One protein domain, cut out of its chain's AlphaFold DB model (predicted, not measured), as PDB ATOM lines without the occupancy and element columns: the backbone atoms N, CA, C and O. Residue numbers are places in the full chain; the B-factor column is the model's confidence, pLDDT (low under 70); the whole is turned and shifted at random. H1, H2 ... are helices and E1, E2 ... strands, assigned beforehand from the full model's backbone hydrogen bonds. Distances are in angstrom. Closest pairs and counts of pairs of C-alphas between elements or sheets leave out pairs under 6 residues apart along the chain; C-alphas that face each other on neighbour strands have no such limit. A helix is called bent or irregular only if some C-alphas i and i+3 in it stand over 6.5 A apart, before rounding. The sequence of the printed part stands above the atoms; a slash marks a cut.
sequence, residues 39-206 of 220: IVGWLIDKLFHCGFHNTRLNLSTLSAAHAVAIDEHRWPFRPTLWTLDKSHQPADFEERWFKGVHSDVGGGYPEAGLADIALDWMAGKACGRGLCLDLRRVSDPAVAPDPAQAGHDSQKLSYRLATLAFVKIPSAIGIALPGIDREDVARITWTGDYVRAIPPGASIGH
ATOM      1  N   ILE A  39     133.626 252.611 295.670       52.56
ATOM      2  CA  ILE A  39     133.386 252.713 294.219       52.56
ATOM      3  C   ILE A  39     133.583 251.363 293.514       52.56
ATOM      4  O   ILE A  39     132.745 250.949 292.715       52.56
ATOM      5  N   VAL A  40     134.665 250.648 293.832       52.34
ATOM      6  CA  VAL A  40     134.935 249.319 293.258       52.34
ATOM      7  C   VAL A  40     134.137 248.247 294.005       52.34
ATOM      8  O   VAL A  40     133.634 247.316 293.379       52.34
ATOM      9  N   GLY A  41     133.925 248.429 295.315       51.22
ATOM     10  CA  GLY A  41     133.012 247.612 296.114       51.22
ATOM     11  C   GLY A  41     131.572 247.647 295.593       51.22
ATOM     12  O   GLY A  41     130.979 246.593 295.419       51.22
ATOM     13  N   TRP A  42     131.040 248.824 295.244       52.91
ATOM     14  CA  TRP A  42     129.724 248.962 294.604       52.91
ATOM     15  C   TRP A  42     129.657 248.260 293.241       52.91
ATOM     16  O   TRP A  42     128.662 247.610 292.924       52.91
ATOM     17  N   LEU A  43     130.721 248.354 292.436       50.75
ATOM     18  CA  LEU A  43     130.771 247.728 291.114       50.75
ATOM     19  C   LEU A  43     130.782 246.191 291.205       50.75
ATOM     20  O   LEU A  43     130.092 245.523 290.439       50.75
ATOM     21  N   ILE A  44     131.534 245.635 292.158       47.97
ATOM     22  CA  ILE A  44     131.626 244.190 292.402       47.97
ATOM     23  C   ILE A  44     130.377 243.661 293.103       47.97
ATOM     24  O   ILE A  44     129.892 242.607 292.715       47.97
ATOM     25  N   ASP A  45     129.804 244.378 294.069       48.91
ATOM     26  CA  ASP A  45     128.559 243.971 294.735       48.91
ATOM     27  C   ASP A  45     127.402 243.867 293.725       48.91
ATOM     28  O   ASP A  45     126.628 242.910 293.737       48.91
ATOM     29  N   LYS A  46     127.379 244.774 292.738       48.72
ATOM     30  CA  LYS A  46     126.443 244.730 291.607       48.72
ATOM     31  C   LYS A  46     126.713 243.584 290.618       48.72
ATOM     32  O   LYS A  46     125.778 243.136 289.960       48.72
ATOM     33  N   LEU A  47     127.961 243.122 290.484       44.78
ATOM     34  CA  LEU A  47     128.321 242.007 289.594       44.78
ATOM     35  C   LEU A  47     128.214 240.625 290.263       44.78
ATOM     36  O   LEU A  47     127.890 239.654 289.585       44.78
ATOM     37  N   PHE A  48     128.499 240.523 291.563       39.78
ATOM     38  CA  PHE A  48     128.737 239.256 292.262       39.78
ATOM     39  C   PHE A  48     127.840 239.031 293.492       39.78
ATOM     40  O   PHE A  48     127.905 237.951 294.069       39.78
ATOM     41  N   HIS A  49     126.986 239.988 293.887       40.56
ATOM     42  CA  HIS A  49     126.056 239.872 295.027       40.56
ATOM     43  C   HIS A  49     126.734 239.442 296.345       40.56
ATOM     44  O   HIS A  49     126.278 238.524 297.029       40.56
ATOM     45  N   CYS A  50     127.850 240.080 296.698       39.69
ATOM     46  CA  CYS A  50     128.697 239.700 297.830       39.69
ATOM     47  C   CYS A  50     128.765 240.834 298.869       39.69
ATOM     48  O   CYS A  50     129.757 241.558 298.950       39.69
ATOM     49  N   GLY A  51     127.718 240.978 299.686       38.28
ATOM     50  CA  GLY A  51     127.678 241.939 300.790       38.28
ATOM     51  C   GLY A  51     128.338 241.407 302.070       38.28
ATOM     52  O   GLY A  51     128.177 240.244 302.438       38.28
ATOM     53  N   PHE A  52     129.064 242.262 302.798       41.19
ATOM     54  CA  PHE A  52     129.600 241.914 304.116       41.19
ATOM     55  C   PHE A  52     128.488 241.907 305.175       41.19
ATOM     56  O   PHE A  52     127.880 242.937 305.455       41.19
ATOM     57  N   HIS A  53     128.276 240.770 305.837       39.09
ATOM     58  CA  HIS A  53     127.455 240.707 307.048       39.09
ATOM     59  C   HIS A  53     128.252 241.176 308.281       39.09
ATOM     60  O   HIS A  53     129.480 241.095 308.304       39.09
ATOM     61  N   ASN A  54     127.562 241.722 309.285       46.53
ATOM     62  CA  ASN A  54     128.118 242.378 310.478       46.53
ATOM     63  C   ASN A  54     129.360 241.695 311.087       46.53
ATOM     64  O   ASN A  54     129.498 240.475 311.092       46.53
ATOM     65  N   THR A  55     130.277 242.506 311.616       51.31
ATOM     66  CA  THR A  55     131.513 242.068 312.297       51.31
ATOM     67  C   THR A  55     131.307 241.795 313.790       51.31
ATOM     68  O   THR A  55     132.215 241.324 314.468       51.31
ATOM     69  N   ARG A  56     130.104 242.080 314.306       51.31
ATOM     70  CA  ARG A  56     129.691 241.735 315.665       51.31
ATOM     71  C   ARG A  56     129.197 240.299 315.685       51.31
ATOM     72  O   ARG A  56     128.255 239.967 314.966       51.31
ATOM     73  N   LEU A  57     129.822 239.479 316.523       56.88
ATOM     74  CA  LEU A  57     129.327 238.143 316.823       56.88
ATOM     75  C   LEU A  57     127.926 238.269 317.429       56.88
ATOM     76  O   LEU A  57     127.681 239.100 318.304       56.88
ATOM     77  N   ASN A  58     126.983 237.481 316.918       57.75
ATOM     78  CA  ASN A  58     125.640 237.441 317.477       57.75
ATOM     79  C   ASN A  58     125.727 236.852 318.890       57.75
ATOM     80  O   ASN A  58     126.419 235.857 319.088       57.75
ATOM     81  N   LEU A  59     124.962 237.396 319.837       58.66
ATOM     82  CA  LEU A  59     124.825 236.879 321.208       58.66
ATOM     83  C   LEU A  59     124.378 235.409 321.276       58.66
ATOM     84  O   LEU A  59     124.462 234.779 322.326       58.66
ATOM     85  N   SER A  60     123.866 234.868 320.170       62.16
ATOM     86  CA  SER A  60     123.501 233.456 320.034       62.16
ATOM     87  C   SER A  60     124.698 232.540 319.737       62.16
ATOM     88  O   SER A  60     124.536 231.322 319.761       62.16
ATOM     89  N   THR A  61     125.883 233.096 319.467       63.62
ATOM     90  CA  THR A  61     127.104 232.333 319.174       63.62
ATOM     91  C   THR A  61     127.663 231.757 320.469       63.62
ATOM     92  O   THR A  61     128.068 232.495 321.362       63.62
ATOM     93  N   LEU A  62     127.682 230.429 320.573       68.75
ATOM     94  CA  LEU A  62     128.154 229.732 321.773       68.75
ATOM     95  C   LEU A  62     129.675 229.573 321.821       68.75
ATOM     96  O   LEU A  62     130.225 229.472 322.908       68.75
ATOM     97  N   SER A  63     130.343 229.509 320.668       75.12
ATOM     98  CA  SER A  63     131.801 229.444 320.553       75.12
ATOM     99  C   SER A  63     132.222 229.775 319.124       75.12
ATOM    100  O   SER A  63     131.474 229.482 318.193       75.12
ATOM    101  N   ALA A  64     133.402 230.370 318.940       80.12
ATOM    102  CA  ALA A  64     133.960 230.608 317.613       80.12
ATOM    103  C   ALA A  64     135.496 230.517 317.615       80.12
ATOM    104  O   ALA A  64     136.151 230.867 318.596       80.12
ATOM    105  N   ALA A  65     136.065 230.063 316.497       84.12
ATOM    106  CA  ALA A  65     137.506 230.008 316.257       84.12
ATOM    107  C   ALA A  65     137.865 230.804 314.988       84.12
ATOM    108  O   ALA A  65     137.236 230.608 313.953       84.12
ATOM    109  N   HIS A  66     138.839 231.712 315.070       84.69
ATOM    110  CA  HIS A  66     139.283 232.572 313.968       84.69
ATOM    111  C   HIS A  66     140.744 232.277 313.643       84.69
ATOM    112  O   HIS A  66     141.612 232.481 314.491       84.69
ATOM    113  N   ALA A  67     141.016 231.817 312.424       87.88
ATOM    114  CA  ALA A  67     142.370 231.674 311.904       87.88
ATOM    115  C   ALA A  67     142.753 232.922 311.095       87.88
ATOM    116  O   ALA A  67     142.064 233.283 310.139       87.88
ATOM    117  N   VAL A  68     143.845 233.586 311.480       87.75
ATOM    118  CA  VAL A  68     144.287 234.864 310.903       87.75
ATOM    119  C   VAL A  68     145.668 234.716 310.273       87.75
ATOM    120  O   VAL A  68     146.585 234.219 310.915       87.75
ATOM    121  N   ALA A  69     145.838 235.178 309.036       89.44
ATOM    122  CA  ALA A  69     147.124 235.176 308.338       89.44
ATOM    123  C   ALA A  69     148.045 236.309 308.826       89.44
ATOM    124  O   ALA A  69     147.626 237.468 308.873       89.44
ATOM    125  N   ILE A  70     149.291 235.975 309.177       88.94
ATOM    126  CA  ILE A  70     150.310 236.933 309.641       88.94
ATOM    127  C   ILE A  70     150.931 237.701 308.473       88.94
ATOM    128  O   ILE A  70     151.097 238.915 308.571       88.94
ATOM    129  N   ASP A  71     151.233 237.018 307.367       89.62
ATOM    130  CA  ASP A  71     152.039 237.569 306.268       89.62
ATOM    131  C   ASP A  71     151.174 238.213 305.163       89.62
ATOM    132  O   ASP A  71     151.638 238.517 304.063       89.62
ATOM    133  N   GLU A  72     149.882 238.437 305.433       88.38
ATOM    134  CA  GLU A  72     148.953 239.068 304.496       88.38
ATOM    135  C   GLU A  72     149.123 240.594 304.458       88.38
ATOM    136  O   GLU A  72     148.587 241.334 305.286       88.38
ATOM    137  N   HIS A  73     149.842 241.073 303.443       90.06
ATOM    138  CA  HIS A  73     150.150 242.494 303.264       90.06
ATOM    139  C   HIS A  73     149.222 243.230 302.292       90.06
ATOM    140  O   HIS A  73     149.373 244.442 302.095       90.06
ATOM    141  N   ARG A  74     148.249 242.553 301.666       86.62
ATOM    142  CA  ARG A  74     147.291 243.232 300.790       86.62
ATOM    143  C   ARG A  74     146.274 243.978 301.641       86.62
ATOM    144  O   ARG A  74     145.427 243.387 302.305       86.62
ATOM    145  N   TRP A  75     146.270 245.301 301.518       82.62
ATOM    146  CA  TRP A  75     145.267 246.186 302.118       82.62
ATOM    147  C   TRP A  75     143.796 245.705 302.015       82.62
ATOM    148  O   TRP A  75     143.083 245.748 303.028       82.62
ATOM    149  N   PRO A  76     143.296 245.245 300.845       77.94
ATOM    150  CA  PRO A  76     141.911 244.779 300.738       77.94
ATOM    151  C   PRO A  76     141.645 243.453 301.461       77.94
ATOM    152  O   PRO A  76     140.487 243.131 301.706       77.94
ATOM    153  N   PHE A  77     142.690 242.710 301.830       77.81
ATOM    154  CA  PHE A  77     142.591 241.440 302.548       77.81
ATOM    155  C   PHE A  77     142.894 241.576 304.046       77.81
ATOM    156  O   PHE A  77     143.113 240.581 304.733       77.81
ATOM    157  N   ARG A  78     142.889 242.805 304.582       80.38
ATOM    158  CA  ARG A  78     143.125 243.024 306.010       80.38
ATOM    159  C   ARG A  78     142.080 242.279 306.856       80.38
ATOM    160  O   ARG A  78     140.881 242.431 306.604       80.38
ATOM    161  N   PRO A  79     142.498 241.517 307.881       75.62
ATOM    162  CA  PRO A  79     141.565 240.742 308.677       75.62
ATOM    163  C   PRO A  79     140.693 241.665 309.527       75.62
ATOM    164  O   PRO A  79     141.149 242.664 310.105       75.62
ATOM    165  N   THR A  80     139.419 241.307 309.624       76.62
ATOM    166  CA  THR A  80     138.509 241.907 310.597       76.62
ATOM    167  C   THR A  80     138.606 241.105 311.890       76.62
ATOM    168  O   THR A  80     138.047 240.016 311.966       76.62
ATOM    169  N   LEU A  81     139.322 241.638 312.882       78.56
ATOM    170  CA  LEU A  81     139.457 240.979 314.183       78.56
ATOM    171  C   LEU A  81     138.143 241.057 314.957       78.56
ATOM    172  O   LEU A  81     137.356 241.995 314.775       78.56
ATOM    173  N   TRP A  82     137.909 240.072 315.815       73.31
ATOM    174  CA  TRP A  82     136.701 240.042 316.627       73.31
ATOM    175  C   TRP A  82     136.767 241.016 317.798       73.31
ATOM    176  O   TRP A  82     137.776 241.133 318.489       73.31
ATOM    177  N   THR A  83     135.631 241.654 318.067       74.75
ATOM    178  CA  THR A  83     135.403 242.391 319.309       74.75
ATOM    179  C   THR A  83     134.336 241.652 320.099       74.75
ATOM    180  O   THR A  83     133.205 241.507 319.632       74.75
ATOM    181  N   LEU A  84     134.696 241.168 321.285       73.56
ATOM    182  CA  LEU A  84     133.765 240.481 322.173       73.56
ATOM    183  C   LEU A  84     132.993 241.495 323.021       73.56
ATOM    184  O   LEU A  84     133.584 242.330 323.706       73.56
ATOM    185  N   ASP A  85     131.666 241.392 323.012       76.00
ATOM    186  CA  ASP A  85     130.822 242.087 323.990       76.00
ATOM    187  C   ASP A  85     130.938 241.458 325.388       76.00
ATOM    188  O   ASP A  85     131.223 240.268 325.522       76.00
ATOM    189  N   LYS A  86     130.628 242.233 326.439       75.19
ATOM    190  CA  LYS A  86     130.696 241.806 327.858       75.19
ATOM    191  C   LYS A  86     129.872 240.555 328.195       75.19
ATOM    192  O   LYS A  86     130.088 239.942 329.232       75.19
ATOM    193  N   SER A  87     128.889 240.230 327.365       74.56
ATOM    194  CA  SER A  87     128.011 239.066 327.498       74.56
ATOM    195  C   SER A  87     128.621 237.770 326.966       74.56
ATOM    196  O   SER A  87     128.072 236.703 327.231       74.56
ATOM    197  N   HIS A  88     129.715 237.837 326.204       76.38
ATOM    198  CA  HIS A  88     130.427 236.657 325.732       76.38
ATOM    199  C   HIS A  88     131.395 236.165 326.805       76.38
ATOM    200  O   HIS A  88     132.063 236.958 327.467       76.38
ATOM    201  N   GLN A  89     131.503 234.848 326.951       79.56
ATOM    202  CA  GLN A  89     132.533 234.236 327.782       79.56
ATOM    203  C   GLN A  89     133.823 234.139 326.961       79.56
ATOM    204  O   GLN A  89     133.835 233.400 325.978       79.56
ATOM    205  N   PRO A  90     134.918 234.833 327.327       78.19
ATOM    206  CA  PRO A  90     136.128 234.860 326.504       78.19
ATOM    207  C   PRO A  90     136.721 233.475 326.213       78.19
ATOM    208  O   PRO A  90     137.277 233.268 325.145       78.19
ATOM    209  N   ALA A  91     136.550 232.509 327.121       78.75
ATOM    210  CA  ALA A  91     137.027 231.134 326.946       78.75
ATOM    211  C   ALA A  91     136.362 230.379 325.776       78.75
ATOM    212  O   ALA A  91     136.869 229.349 325.334       78.75
ATOM    213  N   ASP A  92     135.228 230.873 325.276       78.75
ATOM    214  CA  ASP A  92     134.511 230.273 324.155       78.75
ATOM    215  C   ASP A  92     134.952 230.804 322.786       78.75
ATOM    216  O   ASP A  92     134.556 230.249 321.758       78.75
ATOM    217  N   PHE A  93     135.794 231.836 322.754       82.25
ATOM    218  CA  PHE A  93     136.219 232.503 321.532       82.25
ATOM    219  C   PHE A  93     137.737 232.504 321.444       82.25
ATOM    220  O   PHE A  93     138.420 232.968 322.352       82.25
ATOM    221  N   GLU A  94     138.273 232.010 320.334       85.56
ATOM    222  CA  GLU A  94     139.718 231.976 320.136       85.56
ATOM    223  C   GLU A  94     140.096 232.504 318.763       85.56
ATOM    224  O   GLU A  94     139.682 231.966 317.739       85.56
ATOM    225  N   GLU A  95     140.916 233.547 318.752       86.19
ATOM    226  CA  GLU A  95     141.570 234.055 317.553       86.19
ATOM    227  C   GLU A  95     143.046 233.656 317.590       86.19
ATOM    228  O   GLU A  95     143.759 233.921 318.568       86.19
ATOM    229  N   ARG A  96     143.494 232.986 316.528       88.19
ATOM    230  CA  ARG A  96     144.848 232.461 316.394       88.19
ATOM    231  C   ARG A  96     145.465 232.875 315.073       88.19
ATOM    232  O   ARG A  96     144.841 232.794 314.019       88.19
ATOM    233  N   TRP A  97     146.711 233.306 315.160       89.12
ATOM    234  CA  TRP A  97     147.495 233.819 314.052       89.12
ATOM    235  C   TRP A  97     148.381 232.716 313.487       89.12
ATOM    236  O   TRP A  97     149.071 232.036 314.240       89.12
ATOM    237  N   PHE A  98     148.374 232.543 312.174       89.75
ATOM    238  CA  PHE A  98     149.101 231.505 311.457       89.75
ATOM    239  C   PHE A  98     150.065 232.137 310.457       89.75
ATOM    240  O   PHE A  98     149.792 233.193 309.879       89.75
ATOM    241  N   LYS A  99     151.208 231.476 310.272       90.38
ATOM    242  CA  LYS A  99     152.206 231.826 309.258       90.38
ATOM    243  C   LYS A  99     151.590 231.734 307.856       90.38
ATOM    244  O   LYS A  99     150.808 230.823 307.594       90.38
ATOM    245  N   GLY A 100     152.010 232.623 306.962       89.88
ATOM    246  CA  GLY A 100     151.599 232.659 305.563       89.88
ATOM    247  C   GLY A 100     150.558 233.735 305.255       89.88
ATOM    248  O   GLY A 100     150.103 234.478 306.131       89.88
ATOM    249  N   VAL A 101     150.211 233.832 303.971       89.12
ATOM    250  CA  VAL A 101     149.192 234.757 303.442       89.12
ATOM    251  C   VAL A 101     147.785 234.162 303.540       89.12
ATOM    252  O   VAL A 101     147.593 233.027 303.962       89.12
ATOM    253  N   HIS A 102     146.763 234.906 303.109       87.75
ATOM    254  CA  HIS A 102     145.359 234.486 303.199       87.75
ATOM    255  C   HIS A 102     145.084 233.039 302.740       87.75
ATOM    256  O   HIS A 102     144.398 232.296 303.437       87.75
ATOM    257  N   SER A 103     145.637 232.623 301.596       86.12
ATOM    258  CA  SER A 103     145.446 231.270 301.051       86.12
ATOM    259  C   SER A 103     146.364 230.210 301.671       86.12
ATOM    260  O   SER A 103     146.048 229.031 301.563       86.12
ATOM    261  N   ASP A 104     147.435 230.608 302.367       88.44
ATOM    262  CA  ASP A 104     148.221 229.690 303.208       88.44
ATOM    263  C   ASP A 104     147.477 229.317 304.493       88.44
ATOM    264  O   ASP A 104     147.831 228.341 305.126       88.44
ATOM    265  N   VAL A 105     146.457 230.083 304.896       88.00
ATOM    266  CA  VAL A 105     145.642 229.790 306.090       88.00
ATOM    267  C   VAL A 105     144.266 229.249 305.707       88.00
ATOM    268  O   VAL A 105     143.765 228.321 306.331       88.00
ATOM    269  N   GLY A 106     143.636 229.829 304.683       81.88
ATOM    270  CA  GLY A 106     142.302 229.438 304.218       81.88
ATOM    271  C   GLY A 106     142.283 228.302 303.194       81.88
ATOM    272  O   GLY A 106     141.203 227.821 302.856       81.88
ATOM    273  N   GLY A 107     143.447 227.892 302.687       84.19
ATOM    274  CA  GLY A 107     143.561 226.987 301.548       84.19
ATOM    275  C   GLY A 107     143.367 227.698 300.203       84.19
ATOM    276  O   GLY A 107     142.841 228.813 300.114       84.19
ATOM    277  N   GLY A 108     143.824 227.051 299.128       81.44
ATOM    278  CA  GLY A 108     143.716 227.564 297.755       81.44
ATOM    279  C   GLY A 108     145.019 227.540 296.957       81.44
ATOM    280  O   GLY A 108     144.982 227.779 295.750       81.44
ATOM    281  N   TYR A 109     146.147 227.231 297.600       83.81
ATOM    282  CA  TYR A 109     147.385 226.862 296.914       83.81
ATOM    283  C   TYR A 109     147.485 225.341 296.723       83.81
ATOM    284  O   TYR A 109     146.889 224.600 297.507       83.81
ATOM    285  N   PRO A 110     148.218 224.867 295.696       85.38
ATOM    286  CA  PRO A 110     148.542 223.447 295.545       85.38
ATOM    287  C   PRO A 110     149.301 222.887 296.755       85.38
ATOM    288  O   PRO A 110     149.044 221.767 297.188       85.38
ATOM    289  N   GLU A 111     150.221 223.673 297.313       88.12
ATOM    290  CA  GLU A 111     150.962 223.362 298.528       88.12
ATOM    291  C   GLU A 111     150.110 223.704 299.759       88.12
ATOM    292  O   GLU A 111     150.041 224.853 300.207       88.12
ATOM    293  N   ALA A 112     149.436 222.694 300.307       87.12
ATOM    294  CA  ALA A 112     148.463 222.864 301.382       87.12
ATOM    295  C   ALA A 112     149.052 222.794 302.800       87.12
ATOM    296  O   ALA A 112     148.324 223.031 303.753       87.12
ATOM    297  N   GLY A 113     150.346 222.529 302.981       89.62
ATOM    298  CA  GLY A 113     150.937 222.225 304.287       89.62
ATOM    299  C   GLY A 113     150.721 223.295 305.363       89.62
ATOM    300  O   GLY A 113     150.425 222.946 306.505       89.62
ATOM    301  N   LEU A 114     150.786 224.589 305.023       89.81
ATOM    302  CA  LEU A 114     150.432 225.667 305.964       89.81
ATOM    303  C   LEU A 114     148.919 225.736 306.235       89.81
ATOM    304  O   LEU A 114     148.504 225.936 307.379       89.81
ATOM    305  N   ALA A 115     148.098 225.515 305.207       88.44
ATOM    306  CA  ALA A 115     146.640 225.567 305.318       88.44
ATOM    307  C   ALA A 115     146.112 224.389 306.140       88.44
ATOM    308  O   ALA A 115     145.187 224.542 306.935       88.44
ATOM    309  N   ASP A 116     146.765 223.239 306.022       90.31
ATOM    310  CA  ASP A 116     146.481 222.019 306.757       90.31
ATOM    311  C   ASP A 116     146.749 222.180 308.256       90.31
ATOM    312  O   ASP A 116     145.998 221.634 309.060       90.31
ATOM    313  N   ILE A 117     147.733 222.995 308.662       90.44
ATOM    314  CA  ILE A 117     147.936 223.350 310.080       90.44
ATOM    315  C   ILE A 117     146.725 224.120 310.619       90.44
ATOM    316  O   ILE A 117     146.226 223.831 311.710       90.44
ATOM    317  N   ALA A 118     146.247 225.116 309.869       89.62
ATOM    318  CA  ALA A 118     145.085 225.899 310.270       89.62
ATOM    319  C   ALA A 118     143.808 225.042 310.274       89.62
ATOM    320  O   ALA A 118     143.002 225.138 311.205       89.62
ATOM    321  N   LEU A 119     143.642 224.174 309.273       87.25
ATOM    322  CA  LEU A 119     142.518 223.249 309.156       87.25
ATOM    323  C   LEU A 119     142.493 222.231 310.301       87.25
ATOM    324  O   LEU A 119     141.440 222.047 310.913       87.25
ATOM    325  N   ASP A 120     143.631 221.619 310.630       88.06
ATOM    326  CA  ASP A 120     143.761 220.675 311.743       88.06
ATOM    327  C   ASP A 120     143.433 221.345 313.085       88.06
ATOM    328  O   ASP A 120     142.610 220.848 313.861       88.06
ATOM    329  N   TRP A 121     143.962 222.551 313.320       88.62
ATOM    330  CA  TRP A 121     143.623 223.328 314.512       88.62
ATOM    331  C   TRP A 121     142.117 223.616 314.613       88.62
ATOM    332  O   TRP A 121     141.516 223.419 315.676       88.62
ATOM    333  N   MET A 122     141.490 224.058 313.520       85.50
ATOM    334  CA  MET A 122     140.050 224.336 313.493       85.50
ATOM    335  C   MET A 122     139.222 223.065 313.697       85.50
ATOM    336  O   MET A 122     138.226 223.095 314.424       85.50
ATOM    337  N   ALA A 123     139.650 221.938 313.127       84.81
ATOM    338  CA  ALA A 123     139.015 220.646 313.345       84.81
ATOM    339  C   ALA A 123     139.100 220.218 314.814       84.81
ATOM    340  O   ALA A 123     138.095 219.801 315.385       84.81
ATOM    341  N   GLY A 124     140.242 220.425 315.472       85.00
ATOM    342  CA  GLY A 124     140.388 220.230 316.914       85.00
ATOM    343  C   GLY A 124     139.415 221.068 317.741       85.00
ATOM    344  O   GLY A 124     138.791 220.559 318.677       85.00
ATOM    345  N   LYS A 125     139.229 222.344 317.377       85.06
ATOM    346  CA  LYS A 125     138.245 223.225 318.029       85.06
ATOM    347  C   LYS A 125     136.815 222.736 317.829       85.06
ATOM    348  O   LYS A 125     136.047 222.727 318.789       85.06
ATOM    349  N   ALA A 126     136.472 222.296 316.622       81.31
ATOM    350  CA  ALA A 126     135.164 221.733 316.309       81.31
ATOM    351  C   ALA A 126     134.896 220.433 317.093       81.31
ATOM    352  O   ALA A 126     133.870 220.322 317.770       81.31
ATOM    353  N   CYS A 127     135.850 219.496 317.091       83.44
ATOM    354  CA  CYS A 127     135.761 218.223 317.808       83.44
ATOM    355  C   CYS A 127     135.627 218.429 319.321       83.44
ATOM    356  O   CYS A 127     134.765 217.815 319.948       83.44
ATOM    357  N   GLY A 128     136.393 219.358 319.906       80.75
ATOM    358  CA  GLY A 128     136.280 219.720 321.325       80.75
ATOM    359  C   GLY A 128     134.909 220.287 321.722       80.75
ATOM    360  O   GLY A 128     134.579 220.335 322.905       80.75
ATOM    361  N   ARG A 129     134.088 220.691 320.745       79.62
ATOM    362  CA  ARG A 129     132.700 221.146 320.928       79.62
ATOM    363  C   ARG A 129     131.661 220.118 320.464       79.62
ATOM    364  O   ARG A 129     130.477 220.434 320.407       79.62
ATOM    365  N   GLY A 130     132.087 218.891 320.162       79.38
ATOM    366  CA  GLY A 130     131.217 217.784 319.765       79.38
ATOM    367  C   GLY A 130     130.896 217.717 318.270       79.38
ATOM    368  O   GLY A 130     130.059 216.906 317.877       79.38
ATOM    369  N   LEU A 131     131.543 218.532 317.426       78.50
ATOM    370  CA  LEU A 131     131.448 218.405 315.972       78.50
ATOM    371  C   LEU A 131     132.618 217.565 315.452       78.50
ATOM    372  O   LEU A 131     133.711 218.078 315.232       78.50
ATOM    373  N   CYS A 132     132.382 216.275 315.232       72.94
ATOM    374  CA  CYS A 132     133.382 215.398 314.630       72.94
ATOM    375  C   CYS A 132     133.444 215.627 313.114       72.94
ATOM    376  O   CYS A 132     132.496 215.304 312.394       72.94
ATOM    377  N   LEU A 133     134.560 216.174 312.631       73.19
ATOM    378  CA  LEU A 133     134.842 216.326 311.205       73.19
ATOM    379  C   LEU A 133     135.689 215.148 310.714       73.19
ATOM    380  O   LEU A 133     136.737 214.846 311.279       73.19
ATOM    381  N   ASP A 134     135.250 214.498 309.639       76.81
ATOM    382  CA  ASP A 134     136.069 213.511 308.934       76.81
ATOM    383  C   ASP A 134     136.947 214.237 307.911       76.81
ATOM    384  O   ASP A 134     136.517 214.508 306.788       76.81
ATOM    385  N   LEU A 135     138.177 214.575 308.306       74.88
ATOM    386  CA  LEU A 135     139.110 215.335 307.467       74.88
ATOM    387  C   LEU A 135     139.424 214.652 306.128       74.88
ATOM    388  O   LEU A 135     139.694 215.343 305.149       74.88
ATOM    389  N   ARG A 136     139.294 213.321 306.035       71.88
ATOM    390  CA  ARG A 136     139.481 212.571 304.775       71.88
ATOM    391  C   ARG A 136     138.391 212.859 303.746       71.88
ATOM    392  O   ARG A 136     138.551 212.539 302.576       71.88
ATOM    393  N   ARG A 137     137.254 213.396 304.189       70.81
ATOM    394  CA  ARG A 137     136.144 213.827 303.327       70.81
ATOM    395  C   ARG A 137     136.149 215.327 303.066       70.81
ATOM    396  O   ARG A 137     135.400 215.780 302.207       70.81
ATOM    397  N   VAL A 138     136.936 216.085 303.830       69.12
ATOM    398  CA  VAL A 138     137.040 217.545 303.719       69.12
ATOM    399  C   VAL A 138     138.169 217.945 302.772       69.12
ATOM    400  O   VAL A 138     138.023 218.942 302.073       69.12
ATOM    401  N   SER A 139     139.251 217.162 302.710       69.06
ATOM    402  CA  SER A 139     140.400 217.433 301.846       69.06
ATOM    403  C   SER A 139     140.796 216.214 301.013       69.06
ATOM    404  O   SER A 139     140.851 215.096 301.531       69.06
ATOM    405  N   ASP A 140     141.095 216.458 299.736       70.62
ATOM    406  CA  ASP A 140     141.752 215.527 298.814       70.62
ATOM    407  C   ASP A 140     142.851 216.296 298.048       70.62
ATOM    408  O   ASP A 140     142.516 217.207 297.281       70.62
ATOM    409  N   PRO A 141     144.150 216.005 298.267       77.12
ATOM    410  CA  PRO A 141     144.701 214.927 299.096       77.12
ATOM    411  C   PRO A 141     144.433 215.104 300.600       77.12
ATOM    412  O   PRO A 141     143.999 216.159 301.067       77.12
ATOM    413  N   ALA A 142     144.667 214.033 301.364       83.62
ATOM    414  CA  ALA A 142     144.484 214.037 302.812       83.62
ATOM    415  C   ALA A 142     145.350 215.112 303.490       83.62
ATOM    416  O   ALA A 142     146.490 215.328 303.089       83.62
ATOM    417  N   VAL A 143     144.800 215.713 304.549       83.94
ATOM    418  CA  VAL A 143     145.441 216.763 305.356       83.94
ATOM    419  C   VAL A 143     146.832 216.315 305.814       83.94
ATOM    420  O   VAL A 143     146.967 215.297 306.500       83.94
ATOM    421  N   ALA A 144     147.851 217.085 305.444       88.62
ATOM    422  CA  ALA A 144     149.259 216.844 305.731       88.62
ATOM    423  C   ALA A 144     149.934 218.155 306.191       88.62
ATOM    424  O   ALA A 144     150.588 218.831 305.395       88.62
ATOM    425  N   PRO A 145     149.793 218.527 307.481       90.12
ATOM    426  CA  PRO A 145     150.353 219.766 308.014       90.12
ATOM    427  C   PRO A 145     151.883 219.806 307.886       90.12
ATOM    428  O   PRO A 145     152.564 218.888 308.345       90.12
ATOM    429  N   ASP A 146     152.429 220.887 307.325       90.06
ATOM    430  CA  ASP A 146     153.877 221.092 307.180       90.06
ATOM    431  C   ASP A 146     154.299 222.484 307.690       90.06
ATOM    432  O   ASP A 146     154.145 223.485 306.983       90.06
ATOM    433  N   PRO A 147     154.862 222.588 308.911       88.38
ATOM    434  CA  PRO A 147     155.313 223.870 309.460       88.38
ATOM    435  C   PRO A 147     156.568 224.418 308.762       88.38
ATOM    436  O   PRO A 147     156.857 225.619 308.863       88.38
ATOM    437  N   ALA A 148     157.323 223.561 308.067       89.44
ATOM    438  CA  ALA A 148     158.520 223.942 307.332       89.44
ATOM    439  C   ALA A 148     158.202 224.497 305.935       89.44
ATOM    440  O   ALA A 148     159.067 225.157 305.352       89.44
ATOM    441  N   GLN A 149     156.972 224.317 305.433       88.88
ATOM    442  CA  GLN A 149     156.528 224.894 304.167       88.88
ATOM    443  C   GLN A 149     156.808 226.408 304.128       88.88
ATOM    444  O   GLN A 149     156.553 227.166 305.079       88.88
ATOM    445  N   ALA A 150     157.376 226.853 303.006       90.88
ATOM    446  CA  ALA A 150     157.609 228.265 302.745       90.88
ATOM    447  C   ALA A 150     156.268 228.994 302.577       90.88
ATOM    448  O   ALA A 150     155.361 228.490 301.920       90.88
ATOM    449  N   GLY A 151     156.147 230.179 303.178       87.88
ATOM    450  CA  GLY A 151     154.979 231.029 302.962       87.88
ATOM    451  C   GLY A 151     154.967 231.575 301.538       87.88
ATOM    452  O   GLY A 151     156.027 231.858 300.969       87.88
ATOM    453  N   HIS A 152     153.777 231.737 300.972       90.81
ATOM    454  CA  HIS A 152     153.617 232.365 299.669       90.81
ATOM    455  C   HIS A 152     153.608 233.890 299.795       90.81
ATOM    456  O   HIS A 152     153.189 234.444 300.807       90.81
ATOM    457  N   ASP A 153     154.010 234.582 298.726       90.31
ATOM    458  CA  ASP A 153     153.810 236.025 298.600       90.31
ATOM    459  C   ASP A 153     152.635 236.311 297.655       90.31
ATOM    460  O   ASP A 153     152.670 236.038 296.451       90.31
ATOM    461  N   SER A 154     151.564 236.871 298.214       86.12
ATOM    462  CA  SER A 154     150.372 237.269 297.462       86.12
ATOM    463  C   SER A 154     150.382 238.748 297.050       86.12
ATOM    464  O   SER A 154     149.577 239.167 296.206       86.12
ATOM    465  N   GLN A 155     151.308 239.540 297.592       87.94
ATOM    466  CA  GLN A 155     151.401 240.990 297.450       87.94
ATOM    467  C   GLN A 155     152.124 241.368 296.149       87.94
ATOM    468  O   GLN A 155     153.241 241.884 296.103       87.94
ATOM    469  N   LYS A 156     151.436 241.130 295.030       88.50
ATOM    470  CA  LYS A 156     151.940 241.462 293.690       88.50
ATOM    471  C   LYS A 156     152.098 242.975 293.498       88.50
ATOM    472  O   LYS A 156     151.380 243.781 294.093       88.50
ATOM    473  N   LEU A 157     152.965 243.368 292.561       88.81
ATOM    474  CA  LEU A 157     153.192 244.773 292.194       88.81
ATOM    475  C   LEU A 157     151.890 245.524 291.854       88.81
ATOM    476  O   LEU A 157     151.731 246.683 292.227       88.81
ATOM    477  N   SER A 158     150.935 244.860 291.200       82.94
ATOM    478  CA  SER A 158     149.622 245.437 290.896       82.94
ATOM    479  C   SER A 158     148.842 245.834 292.154       82.94
ATOM    480  O   SER A 158     148.274 246.925 292.188       82.94
ATOM    481  N   TYR A 159     148.855 245.007 293.205       83.81
ATOM    482  CA  TYR A 159     148.221 245.325 294.488       83.81
ATOM    483  C   TYR A 159     148.929 246.474 295.203       83.81
ATOM    484  O   TYR A 159     148.266 247.340 295.777       83.81
ATOM    485  N   ARG A 160     150.262 246.535 295.129       88.38
ATOM    486  CA  ARG A 160     151.051 247.635 295.706       88.38
ATOM    487  C   ARG A 160     150.697 248.964 295.047       88.38
ATOM    488  O   ARG A 160     150.323 249.913 295.735       88.38
ATOM    489  N   LEU A 161     150.721 249.010 293.714       88.44
ATOM    490  CA  LEU A 161     150.380 250.209 292.946       88.44
ATOM    491  C   LEU A 161     148.929 250.641 293.165       88.44
ATOM    492  O   LEU A 161     148.677 251.819 293.411       88.44
ATOM    493  N   ALA A 162     147.981 249.702 293.138       84.56
ATOM    494  CA  ALA A 162     146.577 250.012 293.376       84.56
ATOM    495  C   ALA A 162     146.342 250.541 294.804       84.56
ATOM    496  O   ALA A 162     145.614 251.514 294.986       84.56
ATOM    497  N   THR A 163     147.017 249.988 295.815       85.81
ATOM    498  CA  THR A 163     146.931 250.488 297.199       85.81
ATOM    499  C   THR A 163     147.472 251.910 297.328       85.81
ATOM    500  O   THR A 163     146.854 252.754 297.981       85.81
ATOM    501  N   LEU A 164     148.582 252.221 296.662       89.69
ATOM    502  CA  LEU A 164     149.103 253.584 296.647       89.69
ATOM    503  C   LEU A 164     148.145 254.546 295.936       89.69
ATOM    504  O   LEU A 164     147.783 255.573 296.509       89.69
ATOM    505  N   ALA A 165     147.699 254.194 294.730       87.06
ATOM    506  CA  ALA A 165     146.866 255.045 293.884       87.06
ATOM    507  C   ALA A 165     145.474 255.305 294.473       87.06
ATOM    508  O   ALA A 165     144.990 256.433 294.424       87.06
ATOM    509  N   PHE A 166     144.836 254.280 295.042       83.12
ATOM    510  CA  PHE A 166     143.449 254.368 295.499       83.12
ATOM    511  C   PHE A 166     143.299 254.600 296.997       83.12
ATOM    512  O   PHE A 166     142.183 254.849 297.433       83.12
ATOM    513  N   VAL A 167     144.367 254.519 297.798       84.56
ATOM    514  CA  VAL A 167     144.263 254.666 299.262       84.56
ATOM    515  C   VAL A 167     145.273 255.667 299.804       84.56
ATOM    516  O   VAL A 167     144.881 256.688 300.376       84.56
ATOM    517  N   LYS A 168     146.574 255.406 299.611       88.94
ATOM    518  CA  LYS A 168     147.640 256.200 300.246       88.94
ATOM    519  C   LYS A 168     147.725 257.618 299.686       88.94
ATOM    520  O   LYS A 168     147.725 258.570 300.462       88.94
ATOM    521  N   ILE A 169     147.788 257.758 298.361       89.88
ATOM    522  CA  ILE A 169     147.949 259.051 297.685       89.88
ATOM    523  C   ILE A 169     146.729 259.954 297.919       89.88
ATOM    524  O   ILE A 169     146.951 261.070 298.388       89.88
ATOM    525  N   PRO A 170     145.470 259.504 297.710       87.56
ATOM    526  CA  PRO A 170     144.291 260.319 298.013       87.56
ATOM    527  C   PRO A 170     144.286 260.828 299.458       87.56
ATOM    528  O   PRO A 170     144.085 262.017 299.697       87.56
ATOM    529  N   SER A 171     144.608 259.959 300.421       86.31
ATOM    530  CA  SER A 171     144.662 260.349 301.833       86.31
ATOM    531  C   SER A 171     145.797 261.332 302.139       86.31
ATOM    532  O   SER A 171     145.614 262.236 302.953       86.31
ATOM    533  N   ALA A 172     146.954 261.200 301.482       88.50
ATOM    534  CA  ALA A 172     148.090 262.109 301.652       88.50
ATOM    535  C   ALA A 172     147.807 263.529 301.129       88.50
ATOM    536  O   ALA A 172     148.345 264.491 301.670       88.50
ATOM    537  N   ILE A 173     146.938 263.666 300.122       90.69
ATOM    538  CA  ILE A 173     146.506 264.964 299.574       90.69
ATOM    539  C   ILE A 173     145.199 265.484 300.200       90.69
ATOM    540  O   ILE A 173     144.619 266.449 299.709       90.69
ATOM    541  N   GLY A 174     144.730 264.865 301.289       86.19
ATOM    542  CA  GLY A 174     143.578 265.334 302.066       86.19
ATOM    543  C   GLY A 174     142.206 264.850 301.585       86.19
ATOM    544  O   GLY A 174     141.192 265.318 302.098       86.19
ATOM    545  N   ILE A 175     142.143 263.902 300.645       81.06
ATOM    546  CA  ILE A 175     140.886 263.278 300.212       81.06
ATOM    547  C   ILE A 175     140.529 262.151 301.188       81.06
ATOM    548  O   ILE A 175     141.224 261.137 301.268       81.06
ATOM    549  N   ALA A 176     139.424 262.312 301.915       76.88
ATOM    550  CA  ALA A 176     138.879 261.272 302.783       76.88
ATOM    551  C   ALA A 176     138.032 260.284 301.970       76.88
ATOM    552  O   ALA A 176     137.054 260.671 301.330       76.88
ATOM    553  N   LEU A 177     138.397 259.002 302.011       75.50
ATOM    554  CA  LEU A 177     137.638 257.930 301.371       75.50
ATOM    555  C   LEU A 177     136.701 257.268 302.393       75.50
ATOM    556  O   LEU A 177     137.135 256.972 303.507       75.50
ATOM    557  N   PRO A 178     135.426 257.009 302.051       69.62
ATOM    558  CA  PRO A 178     134.496 256.410 302.997       69.62
ATOM    559  C   PRO A 178     134.923 254.980 303.358       69.62
ATOM    560  O   PRO A 178     135.272 254.189 302.479       69.62
ATOM    561  N   GLY A 179     134.873 254.646 304.650       69.81
ATOM    562  CA  GLY A 179     135.272 253.329 305.163       69.81
ATOM    563  C   GLY A 179     136.788 253.099 305.229       69.81
ATOM    564  O   GLY A 179     137.221 251.952 305.349       69.81
ATOM    565  N   ILE A 180     137.589 254.164 305.118       74.88
ATOM    566  CA  ILE A 180     139.044 254.127 305.272       74.88
ATOM    567  C   ILE A 180     139.450 255.103 306.378       74.88
ATOM    568  O   ILE A 180     139.399 256.320 306.199       74.88
ATOM    569  N   ASP A 181     139.886 254.558 307.511       80.25
ATOM    570  CA  ASP A 181     140.325 255.353 308.655       80.25
ATOM    571  C   ASP A 181     141.786 255.800 308.510       80.25
ATOM    572  O   ASP A 181     142.620 255.122 307.903       80.25
ATOM    573  N   ARG A 182     142.138 256.942 309.116       81.88
ATOM    574  CA  ARG A 182     143.509 257.485 309.055       81.88
ATOM    575  C   ARG A 182     144.557 256.535 309.635       81.88
ATOM    576  O   ARG A 182     145.664 256.470 309.110       81.88
ATOM    577  N   GLU A 183     144.218 255.802 310.694       83.62
ATOM    578  CA  GLU A 183     145.107 254.795 311.296       83.62
ATOM    579  C   GLU A 183     145.440 253.673 310.314       83.62
ATOM    580  O   GLU A 183     146.561 253.176 310.238       83.62
ATOM    581  N   ASP A 184     144.445 253.307 309.525       79.25
ATOM    582  CA  ASP A 184     144.487 252.233 308.558       79.25
ATOM    583  C   ASP A 184     145.363 252.646 307.351       79.25
ATOM    584  O   ASP A 184     146.192 251.871 306.876       79.25
ATOM    585  N   VAL A 185     145.313 253.925 306.953       84.81
ATOM    586  CA  VAL A 185     146.240 254.539 305.978       84.81
ATOM    587  C   VAL A 185     147.661 254.678 306.527       84.81
ATOM    588  O   VAL A 185     148.633 254.569 305.770       84.81
ATOM    589  N   ALA A 186     147.823 254.947 307.824       88.44
ATOM    590  CA  ALA A 186     149.139 255.058 308.455       88.44
ATOM    591  C   ALA A 186     149.906 253.727 308.412       88.44
ATOM    592  O   ALA A 186     151.128 253.731 308.276       88.44
ATOM    593  N   ARG A 187     149.179 252.606 308.432       88.88
ATOM    594  CA  ARG A 187     149.702 251.237 308.302       88.88
ATOM    595  C   ARG A 187     150.104 250.849 306.879       88.88
ATOM    596  O   ARG A 187     150.775 249.839 306.693       88.88
ATOM    597  N   ILE A 188     149.712 251.629 305.873       90.56
ATOM    598  CA  ILE A 188     150.144 251.420 304.490       90.56
ATOM    599  C   ILE A 188     151.493 252.108 304.288       90.56
ATOM    600  O   ILE A 188     151.615 253.327 304.452       90.56
ATOM    601  N   THR A 189     152.510 251.356 303.898       92.31
ATOM    602  CA  THR A 189     153.830 251.889 303.559       92.31
ATOM    603  C   THR A 189     153.809 252.584 302.194       92.31
ATOM    604  O   THR A 189     152.947 252.342 301.347       92.31
ATOM    605  N   TRP A 190     154.813 253.418 301.918       91.31
ATOM    606  CA  TRP A 190     155.012 253.979 300.572       91.31
ATOM    607  C   TRP A 190     155.455 252.942 299.536       91.31
ATOM    608  O   TRP A 190     155.472 253.229 298.343       91.31
ATOM    609  N   THR A 191     155.757 251.722 299.979       90.56
ATOM    610  CA  THR A 191     155.988 250.577 299.104       90.56
ATOM    611  C   THR A 191     154.686 249.900 298.662       90.56
ATOM    612  O   THR A 191     154.731 249.074 297.753       90.56
ATOM    613  N   GLY A 192     153.539 250.287 299.238       86.06
ATOM    614  CA  GLY A 192     152.209 249.751 298.938       86.06
ATOM    615  C   GLY A 192     151.791 248.576 299.822       86.06
ATOM    616  O   GLY A 192     150.731 247.997 299.581       86.06
ATOM    617  N   ASP A 193     152.596 248.240 300.831       89.19
ATOM    618  CA  ASP A 193     152.371 247.122 301.746       89.19
ATOM    619  C   ASP A 193     151.556 247.580 302.950       89.19
ATOM    620  O   ASP A 193     151.799 248.646 303.516       89.19
ATOM    621  N   TYR A 194     150.564 246.786 303.342       88.00
ATOM    622  CA  TYR A 194     149.819 247.016 304.570       88.00
ATOM    623  C   TYR A 194     150.470 246.243 305.712       88.00
ATOM    624  O   TYR A 194     150.468 245.015 305.718       88.00
ATOM    625  N   VAL A 195     151.003 246.970 306.692       86.25
ATOM    626  CA  VAL A 195     151.641 246.391 307.875       86.25
ATOM    627  C   VAL A 195     150.732 246.599 309.076       86.25
ATOM    628  O   VAL A 195     150.505 247.718 309.538       86.25
ATOM    629  N   ARG A 196     150.197 245.499 309.597       79.31
ATOM    630  CA  ARG A 196     149.339 245.499 310.781       79.31
ATOM    631  C   ARG A 196     150.140 245.177 312.039       79.31
ATOM    632  O   ARG A 196     151.027 244.336 312.024       79.31
ATOM    633  N   ALA A 197     149.749 245.793 313.153       78.06
ATOM    634  CA  ALA A 197     150.190 245.363 314.472       78.06
ATOM    635  C   ALA A 197     149.447 244.087 314.901       78.06
ATOM    636  O   ALA A 197     148.213 244.064 314.917       78.06
ATOM    637  N   ILE A 198     150.198 243.053 315.279       78.31
ATOM    638  CA  ILE A 198     149.653 241.884 315.974       78.31
ATOM    639  C   ILE A 198     149.311 242.320 317.410       78.31
ATOM    640  O   ILE A 198     150.169 242.918 318.070       78.31
ATOM    641  N   PRO A 199     148.084 242.077 317.907       76.88
ATOM    642  CA  PRO A 199     147.714 242.444 319.268       76.88
ATOM    643  C   PRO A 199     148.660 241.817 320.311       76.88
ATOM    644  O   PRO A 199     149.010 240.640 320.184       76.88
ATOM    645  N   PRO A 200     149.061 242.549 321.365       71.12
ATOM    646  CA  PRO A 200     149.836 241.971 322.459       71.12
ATOM    647  C   PRO A 200     149.087 240.788 323.088       71.12
ATOM    648  O   PRO A 200     147.920 240.919 323.451       71.12
ATOM    649  N   GLY A 201     149.750 239.635 323.213       69.69
ATOM    650  CA  GLY A 201     149.138 238.411 323.748       69.69
ATOM    651  C   GLY A 201     148.307 237.606 322.742       69.69
ATOM    652  O   GLY A 201     147.650 236.647 323.142       69.69
ATOM    653  N   ALA A 202     148.333 237.960 321.451       73.81
ATOM    654  CA  ALA A 202     147.729 237.147 320.402       73.81
ATOM    655  C   ALA A 202     148.318 235.727 320.387       73.81
ATOM    656  O   ALA A 202     149.534 235.540 320.483       73.81
ATOM    657  N   SER A 203     147.452 234.720 320.248       77.12
ATOM    658  CA  SER A 203     147.901 233.333 320.144       77.12
ATOM    659  C   SER A 203     148.504 233.085 318.760       77.12
ATOM    660  O   SER A 203     147.867 233.380 317.749       77.12
ATOM    661  N   ILE A 204     149.734 232.565 318.704       78.25
ATOM    662  CA  ILE A 204     150.407 232.222 317.446       78.25
ATOM    663  C   ILE A 204     150.402 230.700 317.279       78.25
ATOM    664  O   ILE A 204     150.824 229.955 318.162       78.25
ATOM    665  N   GLY A 205     149.875 230.233 316.151       63.28
ATOM    666  CA  GLY A 205     149.796 228.832 315.775       63.28
ATOM    667  C   GLY A 205     151.128 228.324 315.241       63.28
ATOM    668  O   GLY A 205     151.424 228.483 314.063       63.28
ATOM    669  N   HIS A 206     151.912 227.690 316.110       56.44
ATOM    670  CA  HIS A 206     153.104 226.920 315.730       56.44
ATOM    671  C   HIS A 206     152.985 225.425 316.062       56.44
ATOM    672  O   HIS A 206     153.831 224.635 315.662       56.44
TER     673      HIS A 206
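AT A GLANCE: This is residues 39 to 206 of the 220 residues of the protein "DUF2235 domain-containing protein" of Candidatus Thiodictyon syntrophicum (UniProt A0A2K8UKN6). A small parallel sheet, in order E1, E2, E3, has H3 over one face, while H5 and short H6 pack together as a second group away from it. Residues 43 to 48 of H1 stick out. The printed part has 168 residues with six named helices and three named strands, in the order H1 E1 E2 H2 H3 H4 H5 H6 E3. The class is mixed, helices and strands, with under half of the residues in named elements; the whole is compact, radius of gyration of the C-alphas 17.9 A, spans 53 by 40 by 37 A.

HOW THE PARTS SIT: H1, residues 39 to 48, is not on the sheet. E1, residues 64 to 69, and E2, residues 93 to 98, are parallel neighbours at 19 degrees; N 66 and O 94, 2.8 A apart, are within hydrogen-bond range. H2, residues 102 to 106, only grazes the sheet. H3, residues 113 to 127, makes two layers with the sheet, helix on one face, at a height of 9.6 A, along E2 at 10 degrees on the local plane. H3 touches H2 with residues 114 to 119 alone, closest C-alphas Val 105 and Ala 115, 4.4 A. H4, residues 135 to 138, is close but not clearly touching H3, closest C-alphas Ala 123 and Leu 135, 7.9 A. H5, residues 157 to 172, has a kink of 30 degrees near residue 164 and is only just irregular: C-alphas 166 and 169 are 6.9 A apart. H5 touches H6, residues 182 to 186, with residues 167 to 171 alone, closest C-alphas Lys 168 and Val 185, 6.1 A. E3, residues 203 to 205, is parallel to E2 at 50 degrees, N 97 and O 203 being 2.8 A apart; E2, H2 to H6 and E3 form a strand-helix-strand unit, two parallel neighbour strands with helices between. Each O i to N i+4 pair is within hydrogen-bond range in H1, H2, H3 and H6, and 10 of 12 in H5; H4 is too short for one.

IN THESE COORDINATES: H1 begins at C-alpha 39 (133.386, 252.713, 294.219); E3 ends at C-alpha 205 (149.796, 228.832, 315.775). H3 is 20.7 A long, H5 20.4 A, E1 16.7 A.

THE WHOLE: The farthest C-alphas, Gly 130 and Ile 173, are 53.5 A apart. The printed part has no cut. The links H1 to E1, E1 to E2, H4 to H5 and H6 to E3 are long. The model's pLDDT is under 70 at residues 39 to 62, 138 to 139, 178 to 179, 201 and 205 to 206.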